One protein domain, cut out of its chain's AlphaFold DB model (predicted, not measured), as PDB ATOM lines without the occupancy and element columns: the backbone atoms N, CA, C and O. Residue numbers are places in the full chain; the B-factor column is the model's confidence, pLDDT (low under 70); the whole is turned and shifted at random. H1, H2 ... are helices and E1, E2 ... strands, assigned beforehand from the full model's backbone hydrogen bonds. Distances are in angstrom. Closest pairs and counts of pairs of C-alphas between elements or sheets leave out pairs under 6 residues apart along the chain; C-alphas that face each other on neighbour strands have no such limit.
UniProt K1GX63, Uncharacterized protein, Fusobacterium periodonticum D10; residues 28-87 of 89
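What this domain is: This is residues 28 to 87 of the 89 residues of an uncharacterized protein of Fusobacterium periodonticum D10 (UniProt K1GX63). The model is a narrow, twisted ribbon of three antiparallel strands, with E2 in the middle between E1 and E3. The loop of residues 49 to 56 turns the chain at one end of the ribbon; at the other end a loop that holds H2 leads from E2 to E3, and its residues 71 to 77 stick out free. The stretch with the short helix H1 runs back beside the ribbon and only grazes it. The printed part has 60 residues, with two named helices and three named strands in the order H1, E1, E2, H2, E3; the sheet's order is E1, E2, E3, and the class is mixed, helices and strands. The whole is loose, with a radius of gyration of the C-alphas of 13.8 A, and flat, spanning 41 by 24 by 11 A.

How they stand to each other: H1, residues 32 to 35, is on the sheet but only grazes it, with 14 pairs of C-alphas within 10 A. A tight link of 4 residues leads to E1, residues 40 to 48, an edge strand that bends by 59 degrees at residue 43. E1 forms a hairpin with the inner strand E2, residues 57 to 64, antiparallel at 165 degrees. Across this pair N 41 and O 63 are 2.8 A apart and N 48 and O 57 are 2.9 A apart, both within hydrogen-bond range. H1 is near both E1 and E2. After a tight link of 2 residues comes H2, residues 67 to 70, which is not on the sheet and is apart from H1 and E1. The other edge strand, E3, residues 80 to 85, is antiparallel to E2 at 155 degrees; N 60 and O 83 are 3.1 A apart and N 83 and O 60 are 3.0 A apart, within hydrogen-bond range. E1 and E3 are apart. H1 and H2 are too short for any O i to N i+4 pair; in each, the one O i to N i+3 pair is within range.

Where its parts are: H1 begins at C-alpha 32, (19.053, 40.406, 10.097), and is 5.5 A long, as is H2. E1 measures 23.1 A from C-alpha 40 to C-alpha 48, at (10.734, 50.944, 9.361). E2 measures 22.9 A. E3 measures 15.8 A and ends at C-alpha 85, (21.381, 48.535, 7.748).

The domain as a whole: The two C-alphas farthest apart are those of Asp 53 and Lys 71, at 41.3 A. The printed part has no cut and no long link. The mean pLDDT of the printed part is 74.3, and residues 67 to 87 are under 70.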
ATOM      1  N   LYS A  28      27.014  41.125   3.862       79.94
ATOM      2  CA  LYS A  28      25.734  40.643   3.346       79.94
ATOM      3  C   LYS A  28      25.294  39.472   4.206       79.94
ATOM      4  O   LYS A  28      26.145  38.685   4.625       79.94
ATOM      5  N   ALA A  29      23.998  39.366   4.433       82.88
ATOM      6  CA  ALA A  29      23.401  38.235   5.106       82.88
ATOM      7  C   ALA A  29      21.946  38.094   4.653       82.88
ATOM      8  O   ALA A  29      21.314  39.096   4.322       82.88
ATOM      9  N   ASP A  30      21.433  36.866   4.645       83.31
ATOM     10  CA  ASP A  30      20.057  36.591   4.215       83.31
ATOM     11  C   ASP A  30      19.037  36.977   5.296       83.31
ATOM     12  O   ASP A  30      17.854  37.173   5.016       83.31
ATOM     13  N   LYS A  31      19.487  37.074   6.553       86.44
ATOM     14  CA  LYS A  31      18.669  37.436   7.710       86.44
ATOM     15  C   LYS A  31      19.351  38.512   8.543       86.44
ATOM     16  O   LYS A  31      20.575  38.598   8.607       86.44
ATOM     17  N   ILE A  32      18.554  39.313   9.244       83.44
ATOM     18  CA  ILE A  32      19.053  40.406  10.097       83.44
ATOM     19  C   ILE A  32      19.878  39.852  11.260       83.44
ATOM     20  O   ILE A  32      20.882  40.438  11.662       83.44
ATOM     21  N   GLU A  33      19.473  38.701  11.787       83.81
ATOM     22  CA  GLU A  33      20.142  38.019  12.890       83.81
ATOM     23  C   GLU A  33      21.563  37.590  12.513       83.81
ATOM     24  O   GLU A  33      22.456  37.605  13.360       83.81
ATOM     25  N   ASP A  34      21.793  37.288  11.236       87.00
ATOM     26  CA  ASP A  34      23.094  36.865  10.731       87.00
ATOM     27  C   ASP A  34      24.099  38.029  10.685       87.00
ATOM     28  O   ASP A  34      25.304  37.789  10.654       87.00
ATOM     29  N   PHE A  35      23.641  39.288  10.770       85.12
ATOM     30  CA  PHE A  35      24.518  40.453  10.937       85.12
ATOM     31  C   PHE A  35      25.115  40.582  12.342       85.12
ATOM     32  O   PHE A  35      26.030  41.384  12.551       85.12
ATOM     33  N   ILE A  36      24.625  39.807  13.313       85.06
ATOM     34  CA  ILE A  36      25.123  39.836  14.686       85.06
ATOM     35  C   ILE A  36      26.429  39.023  14.750       85.06
ATOM     36  O   ILE A  36      26.412  37.802  14.584       85.06
ATOM     37  N   PRO A  37      27.586  39.654  15.023       81.75
ATOM     38  CA  PRO A  37      28.852  38.939  15.089       81.75
ATOM     39  C   PRO A  37      28.902  37.985  16.289       81.75
ATOM     40  O   PRO A  37      28.269  38.196  17.329       81.75
ATOM     41  N   LYS A  38      29.728  36.938  16.179       81.81
ATOM     42  CA  LYS A  38      29.918  35.957  17.260       81.81
ATOM     43  C   LYS A  38      30.324  36.643  18.567       81.81
ATOM     44  O   LYS A  38      31.202  37.504  18.589       81.81
ATOM     45  N   GLY A  39      29.707  36.222  19.671       79.75
ATOM     46  CA  GLY A  39      29.964  36.795  20.997       79.75
ATOM     47  C   GLY A  39      29.218  38.103  21.273       79.75
ATOM     48  O   GLY A  39      29.539  38.780  22.247       79.75
ATOM     49  N   TRP A  40      28.230  38.457  20.451       85.38
ATOM     50  CA  TRP A  40      27.307  39.567  20.681       85.38
ATOM     51  C   TRP A  40      25.868  39.050  20.762       85.38
ATOM     52  O   TRP A  40      25.564  37.945  20.315       85.38
ATOM     53  N   LYS A  41      24.981  39.841  21.363       84.69
ATOM     54  CA  LYS A  41      23.532  39.610  21.409       84.69
ATOM     55  C   LYS A  41      22.797  40.848  20.912       84.69
ATOM     56  O   LYS A  41      23.267  41.968  21.124       84.69
ATOM     57  N   SER A  42      21.636  40.658  20.298       84.94
ATOM     58  CA  SER A  42      20.720  41.756  20.002       84.94
ATOM     59  C   SER A  42      20.047  42.256  21.280       84.94
ATOM     60  O   SER A  42      19.694  41.486  22.172       84.94
ATOM     61  N   ILE A  43      19.894  43.575  21.369       82.56
ATOM     62  CA  ILE A  43      19.077  44.239  22.388       82.56
ATOM     63  C   ILE A  43      17.780  44.719  21.742       82.56
ATOM     64  O   ILE A  43      16.701  44.517  22.288       82.56
ATOM     65  N   ILE A  44      17.890  45.376  20.583       81.81
ATOM     66  CA  ILE A  44      16.758  45.966  19.869       81.81
ATOM     67  C   ILE A  44      16.945  45.722  18.378       81.81
ATOM     68  O   ILE A  44      18.020  45.980  17.831       81.81
ATOM     69  N   ILE A  45      15.871  45.266  17.741       85.38
ATOM     70  CA  ILE A  45      15.716  45.210  16.292       85.38
ATOM     71  C   ILE A  45      14.430  45.967  15.983       85.38
ATOM     72  O   ILE A  45      13.369  45.622  16.505       85.38
ATOM     73  N   LYS A  46      14.523  47.029  15.186       85.50
ATOM     74  CA  LYS A  46      13.353  47.767  14.700       85.50
ATOM     75  C   LYS A  46      13.430  47.904  13.193       85.50
ATOM     76  O   LYS A  46      14.484  48.264  12.680       85.50
ATOM     77  N   LYS A  47      12.305  47.633  12.537       88.00
ATOM     78  CA  LYS A  47      12.107  47.863  11.109       88.00
ATOM     79  C   LYS A  47      11.268  49.115  10.897       88.00
ATOM     80  O   LYS A  47      10.366  49.374  11.699       88.00
ATOM     81  N   GLY A  48      11.564  49.855   9.845       86.88
ATOM     82  CA  GLY A  48      10.734  50.944   9.361       86.88
ATOM     83  C   GLY A  48      11.518  51.878   8.457       86.88
ATOM     84  O   GLY A  48      12.739  51.856   8.445       86.88
ATOM     85  N   ASP A  49      10.794  52.718   7.742       88.31
ATOM     86  CA  ASP A  49      11.337  53.667   6.776       88.31
ATOM     87  C   ASP A  49      11.955  54.895   7.482       88.31
ATOM     88  O   ASP A  49      11.244  55.772   7.990       88.31
ATOM     89  N   LEU A  50      13.288  54.937   7.598       86.31
ATOM     90  CA  LEU A  50      14.006  55.994   8.322       86.31
ATOM     91  C   LEU A  50      14.252  57.230   7.451       86.31
ATOM     92  O   LEU A  50      14.395  58.329   8.000       86.31
ATOM     93  N   ASN A  51      14.313  57.075   6.126       85.38
ATOM     94  CA  ASN A  51      14.612  58.146   5.168       85.38
ATOM     95  C   ASN A  51      13.420  58.545   4.269       85.38
ATOM     96  O   ASN A  51      13.555  59.477   3.475       85.38
ATOM     97  N   LYS A  52      12.245  57.945   4.474       88.31
ATOM     98  CA  LYS A  52      10.974  58.195   3.772       88.31
ATOM     99  C   LYS A  52      10.970  57.796   2.294       88.31
ATOM    100  O   LYS A  52      10.264  58.426   1.501       88.31
ATOM    101  N   ASP A  53      11.746  56.790   1.906       91.38
ATOM    102  CA  ASP A  53      11.809  56.307   0.519       91.38
ATOM    103  C   ASP A  53      10.852  55.136   0.221       91.38
ATOM    104  O   ASP A  53      10.771  54.686  -0.925       91.38
ATOM    105  N   LYS A  54      10.036  54.731   1.208       90.06
ATOM    106  CA  LYS A  54       9.120  53.579   1.183       90.06
ATOM    107  C   LYS A  54       9.825  52.217   1.194       90.06
ATOM    108  O   LYS A  54       9.170  51.212   0.905       90.06
ATOM    109  N   ILE A  55      11.110  52.172   1.529       86.25
ATOM    110  CA  ILE A  55      11.874  50.951   1.778       86.25
ATOM    111  C   ILE A  55      12.018  50.798   3.294       86.25
ATOM    112  O   ILE A  55      12.249  51.757   4.026       86.25
ATOM    113  N   ASP A  56      11.824  49.581   3.798       84.19
ATOM    114  CA  ASP A  56      11.994  49.320   5.225       84.19
ATOM    115  C   ASP A  56      13.488  49.266   5.579       84.19
ATOM    116  O   ASP A  56      14.201  48.346   5.181       84.19
ATOM    117  N   ASP A  57      13.952  50.198   6.410       85.12
ATOM    118  CA  ASP A  57      15.278  50.133   7.018       85.12
ATOM    119  C   ASP A  57      15.265  49.314   8.312       85.12
ATOM    120  O   ASP A  57      14.234  49.120   8.968       85.12
ATOM    121  N   VAL A  58      16.452  48.879   8.747       86.38
ATOM    122  CA  VAL A  58      16.619  48.143  10.002       86.38
ATOM    123  C   VAL A  58      17.611  48.837  10.929       86.38
ATOM    124  O   VAL A  58      18.788  49.031  10.618       86.38
ATOM    125  N   VAL A  59      17.147  49.144  12.142       85.56
ATOM    126  CA  VAL A  59      18.001  49.562  13.257       85.56
ATOM    127  C   VAL A  59      18.314  48.350  14.122       85.56
ATOM    128  O   VAL A  59      17.427  47.801  14.781       85.56
ATOM    129  N   LEU A  60      19.595  47.982  14.160       85.62
ATOM    130  CA  LEU A  60      20.120  46.896  14.979       85.62
ATOM    131  C   LEU A  60      21.011  47.467  16.092       85.62
ATOM    132  O   LEU A  60      22.021  48.130  15.843       85.62
ATOM    133  N   ILE A  61      20.634  47.193  17.342       83.50
ATOM    134  CA  ILE A  61      21.432  47.516  18.530       83.50
ATOM    135  C   ILE A  61      21.909  46.206  19.144       83.50
ATOM    136  O   ILE A  61      21.092  45.386  19.570       83.50
ATOM    137  N   ILE A  62      23.229  46.031  19.215       84.12
ATOM    138  CA  ILE A  62      23.875  44.829  19.751       84.12
ATOM    139  C   ILE A  62      24.800  45.165  20.923       84.12
ATOM    140  O   ILE A  62      25.399  46.241  20.991       84.12
ATOM    141  N   GLU A  63      24.939  44.214  21.843       81.88
ATOM    142  CA  GLU A  63      25.844  44.279  22.992       81.88
ATOM    143  C   GLU A  63      26.758  43.056  23.007       81.88
ATOM    144  O   GLU A  63      26.335  41.936  22.721       81.88
ATOM    145  N   LYS A  64      28.025  43.264  23.374       81.81
ATOM    146  CA  LYS A  64      28.994  42.179  23.540       81.81
ATOM    147  C   LYS A  64      28.631  41.316  24.755       81.81
ATOM    148  O   LYS A  64      28.481  41.839  25.863       81.81
ATOM    149  N   ASN A  65      28.567  39.999  24.562       76.06
ATOM    150  CA  ASN A  65      28.338  38.983  25.595       76.06
ATOM    151  C   ASN A  65      29.590  38.785  26.467       76.06
ATOM    152  O   ASN A  65      30.168  37.704  26.514       76.06
ATOM    153  N   ASP A  66      30.039  39.842  27.142       73.25
ATOM    154  CA  ASP A  66      31.135  39.776  28.111       73.25
ATOM    155  C   ASP A  66      30.559  39.618  29.533       73.25
ATOM    156  O   ASP A  66      29.775  40.479  29.943       73.25
ATOM    157  N   PRO A  67      30.944  38.584  30.313       66.00
ATOM    158  CA  PRO A  67      30.609  38.422  31.735       66.00
ATOM    159  C   PRO A  67      30.785  39.704  32.569       66.00
ATOM    160  O   PRO A  67      30.016  39.967  33.495       66.00
ATOM    161  N   LYS A  68      31.755  40.555  32.210       63.22
ATOM    162  CA  LYS A  68      32.014  41.842  32.869       63.22
ATOM    163  C   LYS A  68      30.907  42.879  32.629       63.22
ATOM    164  O   LYS A  68      30.675  43.712  33.503       63.22
ATOM    165  N   ASN A  69      30.169  42.791  31.517       56.47
ATOM    166  CA  ASN A  69      29.034  43.670  31.184       56.47
ATOM    167  C   ASN A  69      27.737  43.306  31.936       56.47
ATOM    168  O   ASN A  69      26.782  44.093  31.938       56.47
ATOM    169  N   PHE A  70      27.679  42.130  32.577       57.22
ATOM    170  CA  PHE A  70      26.543  41.704  33.411       57.22
ATOM    171  C   PHE A  70      26.587  42.313  34.817       57.22
ATOM    172  O   PHE A  70      25.574  42.333  35.517       57.22
ATOM    173  N   LYS A  71      27.729  42.879  35.230       55.25
ATOM    174  CA  LYS A  71      27.798  43.680  36.451       55.25
ATOM    175  C   LYS A  71      27.040  44.981  36.188       55.25
ATOM    176  O   LYS A  71      27.423  45.762  35.321       55.25
ATOM    177  N   LYS A  72      25.945  45.210  36.919       51.56
ATOM    178  CA  LYS A  72      25.131  46.438  36.863       51.56
ATOM    179  C   LYS A  72      25.969  47.628  37.351       51.56
ATOM    180  O   LYS A  72      25.864  48.057  38.496       51.56
ATOM    181  N   MET A  73      26.866  48.125  36.508       49.03
ATOM    182  CA  MET A  73      27.722  49.263  36.813       49.03
ATOM    183  C   MET A  73      26.968  50.529  36.427       49.03
ATOM    184  O   MET A  73      26.885  50.880  35.258       49.03
ATOM    185  N   ARG A  74      26.390  51.191  37.435       49.72
ATOM    186  CA  ARG A  74      25.555  52.395  37.295       49.72
ATOM    187  C   ARG A  74      26.233  53.570  36.564       49.72
ATOM    188  O   ARG A  74      25.519  54.455  36.121       49.72
ATOM    189  N   ASN A  75      27.563  53.557  36.401       54.91
ATOM    190  CA  ASN A  75      28.341  54.734  35.990       54.91
ATOM    191  C   ASN A  75      29.324  54.509  34.817       54.91
ATOM    192  O   ASN A  75      30.145  55.384  34.568       54.91
ATOM    193  N   HIS A  76      29.291  53.380  34.095       50.78
ATOM    194  CA  HIS A  76      30.150  53.187  32.912       50.78
ATOM    195  C   HIS A  76      29.319  52.926  31.654       50.78
ATOM    196  O   HIS A  76      28.424  52.081  31.655       50.78
ATOM    197  N   ILE A  77      29.637  53.656  30.580       53.25
ATOM    198  CA  ILE A  77      29.043  53.486  29.250       53.25
ATOM    199  C   ILE A  77      29.317  52.050  28.791       53.25
ATOM    200  O   ILE A  77      30.470  51.662  28.589       53.25
ATOM    201  N   LYS A  78      28.259  51.245  28.657       56.56
ATOM    202  CA  LYS A  78      28.354  49.922  28.033       56.56
ATOM    203  C   LYS A  78      28.781  50.099  26.573       56.56
ATOM    204  O   LYS A  78      28.266  51.010  25.923       56.56
ATOM    205  N   PRO A  79      29.673  49.251  26.033       55.38
ATOM    206  CA  PRO A  79      29.997  49.281  24.614       55.38
ATOM    207  C   PRO A  79      28.763  48.835  23.820       55.38
ATOM    208  O   PRO A  79      28.514  47.642  23.646       55.38
ATOM    209  N   VAL A  80      27.963  49.810  23.396       57.22
ATOM    210  CA  VAL A  80      26.802  49.631  22.526       57.22
ATOM    211  C   VAL A  80      27.232  50.020  21.125       57.22
ATOM    212  O   VAL A  80      27.691  51.141  20.909       57.22
ATOM    213  N   LEU A  81      27.082  49.099  20.176       57.41
ATOM    214  CA  LEU A  81      27.281  49.410  18.770       57.41
ATOM    215  C   LEU A  81      25.919  49.597  18.109       57.41
ATOM    216  O   LEU A  81      25.027  48.756  18.245       57.41
ATOM    217  N   ARG A  82      25.771  50.715  17.399       54.59
ATOM    218  CA  ARG A  82      24.601  51.006  16.576       54.59
ATOM    219  C   ARG A  82      24.953  50.688  15.130       54.59
ATOM    220  O   ARG A  82      25.848  51.321  14.577       54.59
ATOM    221  N   ILE A  83      24.247  49.733  14.540       61.03
ATOM    222  CA  ILE A  83      24.362  49.412  13.119       61.03
ATOM    223  C   ILE A  83      23.052  49.847  12.463       61.03
ATOM    224  O   ILE A  83      21.969  49.467  12.911       61.03
ATOM    225  N   ILE A  84      23.162  50.693  11.443       59.44
ATOM    226  CA  ILE A  84      22.051  51.039  10.556       59.44
ATOM    227  C   ILE A  84      22.284  50.227   9.288       59.44
ATOM    228  O   ILE A  84      23.330  50.379   8.657       59.44
ATOM    229  N   ILE A  85      21.357  49.323   8.978       60.59
ATOM    230  CA  ILE A  85      21.381  48.535   7.748       60.59
ATOM    231  C   ILE A  85      20.281  49.102   6.861       60.59
ATOM    232  O   ILE A  85      19.110  49.061   7.235       60.59
ATOM    233  N   GLN A  86      20.690  49.639   5.718       48.56
ATOM    234  CA  GLN A  86      19.807  50.092   4.656       48.56
ATOM    235  C   GLN A  86      19.951  49.106   3.495       48.56
ATOM    236  O   GLN A  86      21.071  48.871   3.024       48.56
ATOM    237  N   GLU A  87      18.851  48.486   3.068       48.19
ATOM    238  CA  GLU A  87      18.826  47.732   1.814       48.19
ATOM    239  C   GLU A  87      18.876  48.742   0.663       48.19
ATOM    240  O   GLU A  87      17.875  49.340   0.286       48.19
TER     241      GLU A  87